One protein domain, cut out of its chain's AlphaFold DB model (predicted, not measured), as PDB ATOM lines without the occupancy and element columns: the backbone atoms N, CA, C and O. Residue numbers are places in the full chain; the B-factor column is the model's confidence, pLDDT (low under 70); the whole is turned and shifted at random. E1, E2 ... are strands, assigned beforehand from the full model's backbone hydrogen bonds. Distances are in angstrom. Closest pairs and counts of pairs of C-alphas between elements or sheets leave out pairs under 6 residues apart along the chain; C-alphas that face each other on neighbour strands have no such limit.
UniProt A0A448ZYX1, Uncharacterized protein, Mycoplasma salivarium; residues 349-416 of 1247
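This is residues 349 to 416 of the 1247 residues of an uncharacterized protein of Mycoplasma salivarium (UniProt A0A448ZYX1). A long, strongly twisted ribbon of two strands, E2 and E3, makes the length of a rod, and two shorter strands, E4 and E5, follow one after the other along the far side of E3. The short strand E1 pairs with the first residues of E2 on its other side, and a long stretch with no named element, residues 349 to 365, leads to it. The printed part has 68 residues, with no named helix and five named strands, E1 to E5 as numbered along the chain; they make one branched sheet with the neighbour pairs E1 and E2, E2 and E3, E3 and E4, and E3 and E5, each pair antiparallel. The class is all strand; the whole is loose, with a radius of gyration of the C-alphas of 14.6 A, and spans 49 by 21 by 14 A.

E3, residues 387 to 398, has three neighbours. E2, residues 371 to 382, lies on one side of it, antiparallel at 165 degrees between their directions, and the two are a hairpin; N 374 and O 393 are 2.9 A apart, as are N 389 and O 379, both within hydrogen-bond range. E2 bends by 59 degrees at residue 379. On the other side of E3 the pairing is staggered. E5, residues 411 to 415, is beside residues 387 to 392, antiparallel at 140 degrees, with N 390 and O 413 2.8 A apart. E4, residues 404 to 407, is beside residues 394 to 398, antiparallel at 155 degrees; N 406 and O 396 are 2.9 A apart, and E3 and E4 are a hairpin. E4 and E5 are apart. E1, residues 366 to 368, is an edge strand and forms a hairpin with E2, antiparallel at 131 degrees, with N 371 and O 368 3.1 A apart. E1 is apart from E3, E4 and E5. E1, E2, E3 and E4 form a meander, each strand the antiparallel neighbour of the one before.

E3 is 36.1 A from first to last C-alpha, with C-alpha 387 at (50.973, 51.125, 28.814) and C-alpha 398 at (40.810, 21.694, 47.113). E2 is 30.4 A long, E5 12.9 A, E4 10.3 A and E1 6.1 A. E1 begins at C-alpha 366 at (49.205, 36.512, 47.069), and E5 ends at C-alpha 415 at (48.012, 48.626, 32.918).

The two C-alphas farthest apart, those of Pro 384 and Glu 400, are 49.5 A apart. The printed part has no cut, and the links between the named strands are tight. The mean pLDDT of the printed part is 81.0; residues 365 to 369 are under 70.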
ATOM      1  N   ASN A 349      57.666  52.136  42.214       71.31
ATOM      2  CA  ASN A 349      56.804  53.246  41.801       71.31
ATOM      3  C   ASN A 349      56.439  53.137  40.305       71.31
ATOM      4  O   ASN A 349      57.265  53.390  39.427       71.31
ATOM      5  N   GLN A 350      55.183  52.779  40.021       77.00
ATOM      6  CA  GLN A 350      54.656  52.536  38.671       77.00
ATOM      7  C   GLN A 350      54.867  53.714  37.702       77.00
ATOM      8  O   GLN A 350      55.186  53.493  36.538       77.00
ATOM      9  N   SER A 351      54.768  54.960  38.180       71.81
ATOM     10  CA  SER A 351      54.895  56.168  37.346       71.81
ATOM     11  C   SER A 351      56.330  56.548  36.971       71.81
ATOM     12  O   SER A 351      56.523  57.442  36.150       71.81
ATOM     13  N   SER A 352      57.332  55.877  37.545       73.56
ATOM     14  CA  SER A 352      58.757  56.076  37.234       73.56
ATOM     15  C   SER A 352      59.379  54.941  36.419       73.56
ATOM     16  O   SER A 352      60.587  54.934  36.208       73.56
ATOM     17  N   LEU A 353      58.577  53.957  36.013       77.62
ATOM     18  CA  LEU A 353      59.014  52.831  35.192       77.62
ATOM     19  C   LEU A 353      58.533  53.044  33.761       77.62
ATOM     20  O   LEU A 353      57.377  53.411  33.560       77.62
ATOM     21  N   LEU A 354      59.385  52.781  32.772       80.62
ATOM     22  CA  LEU A 354      58.933  52.596  31.394       80.62
ATOM     23  C   LEU A 354      58.199  51.245  31.289       80.62
ATOM     24  O   LEU A 354      58.612  50.278  31.936       80.62
ATOM     25  N   PRO A 355      57.141  51.127  30.472       84.12
ATOM     26  CA  PRO A 355      56.487  49.853  30.180       84.12
ATOM     27  C   PRO A 355      57.445  48.700  29.853       84.12
ATOM     28  O   PRO A 355      57.229  47.586  30.330       84.12
ATOM     29  N   SER A 356      58.520  48.956  29.102       82.88
ATOM     30  CA  SER A 356      59.565  47.982  28.747       82.88
ATOM     31  C   SER A 356      60.347  47.421  29.941       82.88
ATOM     32  O   SER A 356      60.988  46.377  29.827       82.88
ATOM     33  N   GLN A 357      60.276  48.068  31.105       84.69
ATOM     34  CA  GLN A 357      60.978  47.665  32.328       84.69
ATOM     35  C   GLN A 357      60.134  46.761  33.240       84.69
ATOM     36  O   GLN A 357      60.630  46.278  34.257       84.69
ATOM     37  N   VAL A 358      58.868  46.507  32.896       85.12
ATOM     38  CA  VAL A 358      57.953  45.697  33.712       85.12
ATOM     39  C   VAL A 358      58.257  44.203  33.550       85.12
ATOM     40  O   VAL A 358      58.240  43.672  32.442       85.12
ATOM     41  N   THR A 359      58.492  43.500  34.660       84.50
ATOM     42  CA  THR A 359      58.786  42.052  34.695       84.50
ATOM     43  C   THR A 359      57.784  41.293  35.571       84.50
ATOM     44  O   THR A 359      57.026  41.891  36.338       84.50
ATOM     45  N   LYS A 360      57.723  39.959  35.439       82.88
ATOM     46  CA  LYS A 360      56.699  39.123  36.101       82.88
ATOM     47  C   LYS A 360      56.828  39.140  37.625       82.88
ATOM     48  O   LYS A 360      55.830  39.033  38.332       82.88
ATOM     49  N   GLU A 361      58.044  39.306  38.129       80.69
ATOM     50  CA  GLU A 361      58.396  39.282  39.547       80.69
ATOM     51  C   GLU A 361      57.933  40.541  40.303       80.69
ATOM     52  O   GLU A 361      57.931  40.554  41.538       80.69
ATOM     53  N   MET A 362      57.533  41.590  39.576       83.12
ATOM     54  CA  MET A 362      57.122  42.888  40.123       83.12
ATOM     55  C   MET A 362      55.661  42.919  40.607       83.12
ATOM     56  O   MET A 362      55.252  43.894  41.233       83.12
ATOM     57  N   PHE A 363      54.880  41.859  40.373       83.88
ATOM     58  CA  PHE A 363      53.473  41.762  40.780       83.88
ATOM     59  C   PHE A 363      53.298  41.074  42.140       83.88
ATOM     60  O   PHE A 363      54.057  40.169  42.501       83.88
ATOM     61  N   GLU A 364      52.280  41.479  42.903       74.69
ATOM     62  CA  GLU A 364      51.859  40.749  44.104       74.69
ATOM     63  C   GLU A 364      51.181  39.421  43.713       74.69
ATOM     64  O   GLU A 364      50.183  39.397  42.992       74.69
ATOM     65  N   THR A 365      51.729  38.293  44.179       68.88
ATOM     66  CA  THR A 365      51.261  36.938  43.821       68.88
ATOM     67  C   THR A 365      50.317  36.314  44.856       68.88
ATOM     68  O   THR A 365      49.776  35.231  44.623       68.88
ATOM     69  N   THR A 366      50.065  36.995  45.977       65.00
ATOM     70  CA  THR A 366      49.205  36.512  47.069       65.00
ATOM     71  C   THR A 366      48.045  37.480  47.268       65.00
ATOM     72  O   THR A 366      48.258  38.597  47.725       65.00
ATOM     73  N   TYR A 367      46.825  37.061  46.921       64.88
ATOM     74  CA  TYR A 367      45.637  37.932  46.939       64.88
ATOM     75  C   TYR A 367      44.650  37.599  48.074       64.88
ATOM     76  O   TYR A 367      43.944  38.488  48.540       64.88
ATOM     77  N   ASP A 368      44.598  36.340  48.528       65.00
ATOM     78  CA  ASP A 368      43.764  35.876  49.651       65.00
ATOM     79  C   ASP A 368      44.390  34.609  50.277       65.00
ATOM     80  O   ASP A 368      45.174  33.917  49.626       65.00
ATOM     81  N   ASN A 369      44.025  34.259  51.516       62.91
ATOM     82  CA  ASN A 369      44.646  33.222  52.356       62.91
ATOM     83  C   ASN A 369      44.717  31.814  51.722       62.91
ATOM     84  O   ASN A 369      45.441  30.967  52.234       62.91
ATOM     85  N   ASN A 370      43.992  31.551  50.625       72.00
ATOM     86  CA  ASN A 370      43.983  30.266  49.913       72.00
ATOM     87  C   ASN A 370      44.014  30.391  48.370       72.00
ATOM     88  O   ASN A 370      43.816  29.390  47.677       72.00
ATOM     89  N   ILE A 371      44.213  31.592  47.810       80.19
ATOM     90  CA  ILE A 371      44.226  31.825  46.354       80.19
ATOM     91  C   ILE A 371      45.498  32.585  45.980       80.19
ATOM     92  O   ILE A 371      45.746  33.690  46.461       80.19
ATOM     93  N   SER A 372      46.287  31.989  45.090       82.38
ATOM     94  CA  SER A 372      47.506  32.591  44.546       82.38
ATOM     95  C   SER A 372      47.295  33.042  43.105       82.38
ATOM     96  O   SER A 372      46.497  32.463  42.366       82.38
ATOM     97  N   LEU A 373      47.996  34.099  42.717       83.38
ATOM     98  CA  LEU A 373      47.967  34.687  41.387       83.38
ATOM     99  C   LEU A 373      49.266  34.335  40.656       83.38
ATOM    100  O   LEU A 373      50.359  34.549  41.177       83.38
ATOM    101  N   GLU A 374      49.149  33.796  39.443       85.75
ATOM    102  CA  GLU A 374      50.276  33.448  38.578       85.75
ATOM    103  C   GLU A 374      50.249  34.313  37.310       85.75
ATOM    104  O   GLU A 374      49.305  34.238  36.521       85.75
ATOM    105  N   ILE A 375      51.298  35.116  37.099       87.00
ATOM    106  CA  ILE A 375      51.497  35.885  35.863       87.00
ATOM    107  C   ILE A 375      52.064  34.955  34.788       87.00
ATOM    108  O   ILE A 375      53.219  34.522  34.864       87.00
ATOM    109  N   THR A 376      51.274  34.657  33.760       83.81
ATOM    110  CA  THR A 376      51.683  33.741  32.690       83.81
ATOM    111  C   THR A 376      52.412  34.474  31.566       83.81
ATOM    112  O   THR A 376      53.384  33.930  31.032       83.81
ATOM    113  N   ASN A 377      52.066  35.736  31.271       87.19
ATOM    114  CA  ASN A 377      52.719  36.528  30.218       87.19
ATOM    115  C   ASN A 377      52.683  38.053  30.460       87.19
ATOM    116  O   ASN A 377      51.758  38.558  31.089       87.19
ATOM    117  N   ILE A 378      53.658  38.787  29.912       86.44
ATOM    118  CA  ILE A 378      53.672  40.259  29.807       86.44
ATOM    119  C   ILE A 378      53.947  40.603  28.341       86.44
ATOM    120  O   ILE A 378      54.851  40.036  27.734       86.44
ATOM    121  N   SER A 379      53.148  41.490  27.756       82.00
ATOM    122  CA  SER A 379      53.186  41.805  26.325       82.00
ATOM    123  C   SER A 379      52.810  43.265  26.052       82.00
ATOM    124  O   SER A 379      52.353  43.965  26.948       82.00
ATOM    125  N   LYS A 380      53.022  43.737  24.815       81.50
ATOM    126  CA  LYS A 380      52.679  45.101  24.353       81.50
ATOM    127  C   LYS A 380      53.144  46.235  25.285       81.50
ATOM    128  O   LYS A 380      52.370  47.111  25.648       81.50
ATOM    129  N   GLN A 381      54.416  46.209  25.663       84.00
ATOM    130  CA  GLN A 381      55.055  47.278  26.432       84.00
ATOM    131  C   GLN A 381      55.272  48.511  25.534       84.00
ATOM    132  O   GLN A 381      56.142  48.489  24.666       84.00
ATOM    133  N   ASN A 382      54.447  49.552  25.695       81.00
ATOM    134  CA  ASN A 382      54.407  50.732  24.825       81.00
ATOM    135  C   ASN A 382      54.942  51.986  25.537       81.00
ATOM    136  O   ASN A 382      54.175  52.777  26.089       81.00
ATOM    137  N   ASP A 383      56.262  52.174  25.509       76.69
ATOM    138  CA  ASP A 383      56.954  53.297  26.163       76.69
ATOM    139  C   ASP A 383      56.465  54.701  25.737       76.69
ATOM    140  O   ASP A 383      56.358  55.575  26.598       76.69
ATOM    141  N   PRO A 384      56.105  54.956  24.464       73.62
ATOM    142  CA  PRO A 384      55.475  56.217  24.059       73.62
ATOM    143  C   PRO A 384      54.131  56.539  24.731       73.62
ATOM    144  O   PRO A 384      53.828  57.714  24.937       73.62
ATOM    145  N   GLU A 385      53.319  55.528  25.051       72.62
ATOM    146  CA  GLU A 385      51.963  55.701  25.603       72.62
ATOM    147  C   GLU A 385      51.875  55.404  27.109       72.62
ATOM    148  O   GLU A 385      50.876  55.744  27.742       72.62
ATOM    149  N   GLY A 386      52.912  54.801  27.701       80.56
ATOM    150  CA  GLY A 386      52.948  54.460  29.124       80.56
ATOM    151  C   GLY A 386      52.028  53.289  29.501       80.56
ATOM    152  O   GLY A 386      51.424  53.321  30.580       80.56
ATOM    153  N   THR A 387      51.891  52.274  28.631       83.75
ATOM    154  CA  THR A 387      50.973  51.125  28.814       83.75
ATOM    155  C   THR A 387      51.642  49.749  28.643       83.75
ATOM    156  O   THR A 387      52.587  49.604  27.870       83.75
ATOM    157  N   VAL A 388      51.157  48.723  29.363       86.50
ATOM    158  CA  VAL A 388      51.606  47.314  29.260       86.50
ATOM    159  C   VAL A 388      50.444  46.325  29.423       86.50
ATOM    160  O   VAL A 388      49.619  46.485  30.319       86.50
ATOM    161  N   ASP A 389      50.396  45.263  28.613       86.62
ATOM    162  CA  ASP A 389      49.421  44.168  28.746       86.62
ATOM    163  C   ASP A 389      49.980  43.028  29.620       86.62
ATOM    164  O   ASP A 389      51.033  42.458  29.328       86.62
ATOM    165  N   VAL A 390      49.243  42.620  30.654       85.75
ATOM    166  CA  VAL A 390      49.626  41.551  31.593       85.75
ATOM    167  C   VAL A 390      48.596  40.428  31.563       85.75
ATOM    168  O   VAL A 390      47.412  40.667  31.791       85.75
ATOM    169  N   THR A 391      49.038  39.194  31.308       86.94
ATOM    170  CA  THR A 391      48.194  37.987  31.296       86.94
ATOM    171  C   THR A 391      48.455  37.131  32.530       86.94
ATOM    172  O   THR A 391      49.606  36.828  32.849       86.94
ATOM    173  N   PHE A 392      47.393  36.737  33.232       88.31
ATOM    174  CA  PHE A 392      47.480  36.017  34.503       88.31
ATOM    175  C   PHE A 392      46.350  34.997  34.687       88.31
ATOM    176  O   PHE A 392      45.301  35.093  34.045       88.31
ATOM    177  N   ARG A 393      46.539  34.054  35.617       89.19
ATOM    178  CA  ARG A 393      45.507  33.123  36.110       89.19
ATOM    179  C   ARG A 393      45.590  32.947  37.628       89.19
ATOM    180  O   ARG A 393      46.630  33.194  38.232       89.19
ATOM    181  N   LEU A 394      44.496  32.521  38.249       88.12
ATOM    182  CA  LEU A 394      44.408  32.240  39.684       88.12
ATOM    183  C   LEU A 394      44.537  30.737  39.957       88.12
ATOM    184  O   LEU A 394      44.042  29.925  39.175       88.12
ATOM    185  N   LYS A 395      45.152  30.368  41.084       87.12
ATOM    186  CA  LYS A 395      45.338  28.982  41.541       87.12
ATOM    187  C   LYS A 395      44.873  28.786  42.979       87.12
ATOM    188  O   LYS A 395      45.119  29.634  43.838       87.12
ATOM    189  N   THR A 396      44.264  27.636  43.258       88.19
ATOM    190  CA  THR A 396      43.893  27.200  44.613       88.19
ATOM    191  C   THR A 396      43.992  25.679  44.751       88.19
ATOM    192  O   THR A 396      44.074  24.974  43.744       88.19
ATOM    193  N   LYS A 397      43.969  25.168  45.985       85.50
ATOM    194  CA  LYS A 397      43.971  23.731  46.300       85.50
ATOM    195  C   LYS A 397      42.661  23.334  46.980       85.50
ATOM    196  O   LYS A 397      42.206  24.030  47.887       85.50
ATOM    197  N   ILE A 398      42.060  22.225  46.548       80.62
ATOM    198  CA  ILE A 398      40.810  21.694  47.113       80.62
ATOM    199  C   ILE A 398      41.158  20.634  48.164       80.62
ATOM    200  O   ILE A 398      41.633  19.552  47.816       80.62
ATOM    201  N   LYS A 399      40.908  20.924  49.446       77.69
ATOM    202  CA  LYS A 399      41.240  20.022  50.567       77.69
ATOM    203  C   LYS A 399      40.486  18.695  50.488       77.69
ATOM    204  O   LYS A 399      41.056  17.645  50.753       77.69
ATOM    205  N   GLU A 400      39.227  18.742  50.061       73.88
ATOM    206  CA  GLU A 400      38.337  17.590  49.880       73.88
ATOM    207  C   GLU A 400      38.823  16.620  48.788       73.88
ATOM    208  O   GLU A 400      38.347  15.492  48.711       73.88
ATOM    209  N   LEU A 401      39.785  17.048  47.961       78.12
ATOM    210  CA  LEU A 401      40.431  16.250  46.918       78.12
ATOM    211  C   LEU A 401      41.935  16.092  47.180       78.12
ATOM    212  O   LEU A 401      42.728  16.136  46.242       78.12
ATOM    213  N   ASN A 402      42.341  15.935  48.444       76.75
ATOM    214  CA  ASN A 402      43.744  15.769  48.844       76.75
ATOM    215  C   ASN A 402      44.656  16.879  48.289       76.75
ATOM    216  O   ASN A 402      45.696  16.608  47.688       76.75
ATOM    217  N   ASP A 403      44.238  18.134  48.462       78.44
ATOM    218  CA  ASP A 403      44.980  19.331  48.050       78.44
ATOM    219  C   ASP A 403      45.261  19.431  46.537       78.44
ATOM    220  O   ASP A 403      46.212  20.092  46.104       78.44
ATOM    221  N   LYS A 404      44.404  18.817  45.709       80.44
ATOM    222  CA  LYS A 404      44.472  18.911  44.244       80.44
ATOM    223  C   LYS A 404      44.359  20.365  43.776       80.44
ATOM    224  O   LYS A 404      43.432  21.085  44.156       80.44
ATOM    225  N   GLU A 405      45.312  20.789  42.946       85.50
ATOM    226  CA  GLU A 405      45.397  22.153  42.415       85.50
ATOM    227  C   GLU A 405      44.408  22.369  41.259       85.50
ATOM    228  O   GLU A 405      44.300  21.544  40.350       85.50
ATOM    229  N   VAL A 406      43.692  23.496  41.284       87.69
ATOM    230  CA  VAL A 406      42.760  23.929  40.234       87.69
ATOM    231  C   VAL A 406      43.075  25.368  39.837       87.69
ATOM    232  O   VAL A 406      43.289  26.224  40.700       87.69
ATOM    233  N   THR A 407      43.089  25.640  38.528       87.81
ATOM    234  CA  THR A 407      43.429  26.954  37.963       87.81
ATOM    235  C   THR A 407      42.252  27.594  37.223       87.81
ATOM    236  O   THR A 407      41.457  26.893  36.589       87.81
ATOM    237  N   SER A 408      42.165  28.926  37.258       87.94
ATOM    238  CA  SER A 408      41.263  29.704  36.396       87.94
ATOM    239  C   SER A 408      41.716  29.674  34.930       87.94
ATOM    240  O   SER A 408      42.783  29.149  34.597       87.94
ATOM    241  N   GLU A 409      40.904  30.260  34.054       85.12
ATOM    242  CA  GLU A 409      41.327  30.641  32.701       85.12
ATOM    243  C   GLU A 409      42.341  31.793  32.737       85.12
ATOM    244  O   GLU A 409      42.551  32.427  33.775       85.12
ATOM    245  N   GLU A 410      43.019  32.043  31.617       87.31
ATOM    246  CA  GLU A 410      43.928  33.182  31.488       87.31
ATOM    247  C   GLU A 410      43.144  34.459  31.173       87.31
ATOM    248  O   GLU A 410      42.223  34.454  30.360       87.31
ATOM    249  N   LYS A 411      43.526  35.567  31.809       85.31
ATOM    250  CA  LYS A 411      42.949  36.891  31.568       85.31
ATOM    251  C   LYS A 411      44.060  37.898  31.328       85.31
ATOM    252  O   LYS A 411      44.999  37.965  32.118       85.31
ATOM    253  N   THR A 412      43.916  38.704  30.281       84.38
ATOM    254  CA  THR A 412      44.818  39.818  29.970       84.38
ATOM    255  C   THR A 412      44.196  41.140  30.409       84.38
ATOM    256  O   THR A 412      43.018  41.388  30.149       84.38
ATOM    257  N   VAL A 413      44.973  41.988  31.077       83.81
ATOM    258  CA  VAL A 413      44.587  43.355  31.453       83.81
ATOM    259  C   VAL A 413      45.676  44.338  31.036       83.81
ATOM    260  O   VAL A 413      46.860  44.035  31.156       83.81
ATOM    261  N   THR A 414      45.273  45.515  30.568       84.31
ATOM    262  CA  THR A 414      46.191  46.609  30.225       84.31
ATOM    263  C   THR A 414      46.382  47.511  31.438       84.31
ATOM    264  O   THR A 414      45.410  48.003  32.014       84.31
ATOM    265  N   LEU A 415      47.631  47.717  31.845       82.88
ATOM    266  CA  LEU A 415      48.012  48.626  32.918       82.88
ATOM    267  C   LEU A 415      48.564  49.918  32.315       82.88
ATOM    268  O   LEU A 415      49.398  49.878  31.413       82.88
ATOM    269  N   ASN A 416      48.110  51.051  32.847       77.19
ATOM    270  CA  ASN A 416      48.435  52.399  32.369       77.19
ATOM    271  C   ASN A 416      49.262  53.155  33.430       77.19
ATOM    272  O   ASN A 416      49.508  52.617  34.506       77.19
TER     273      ASN A 416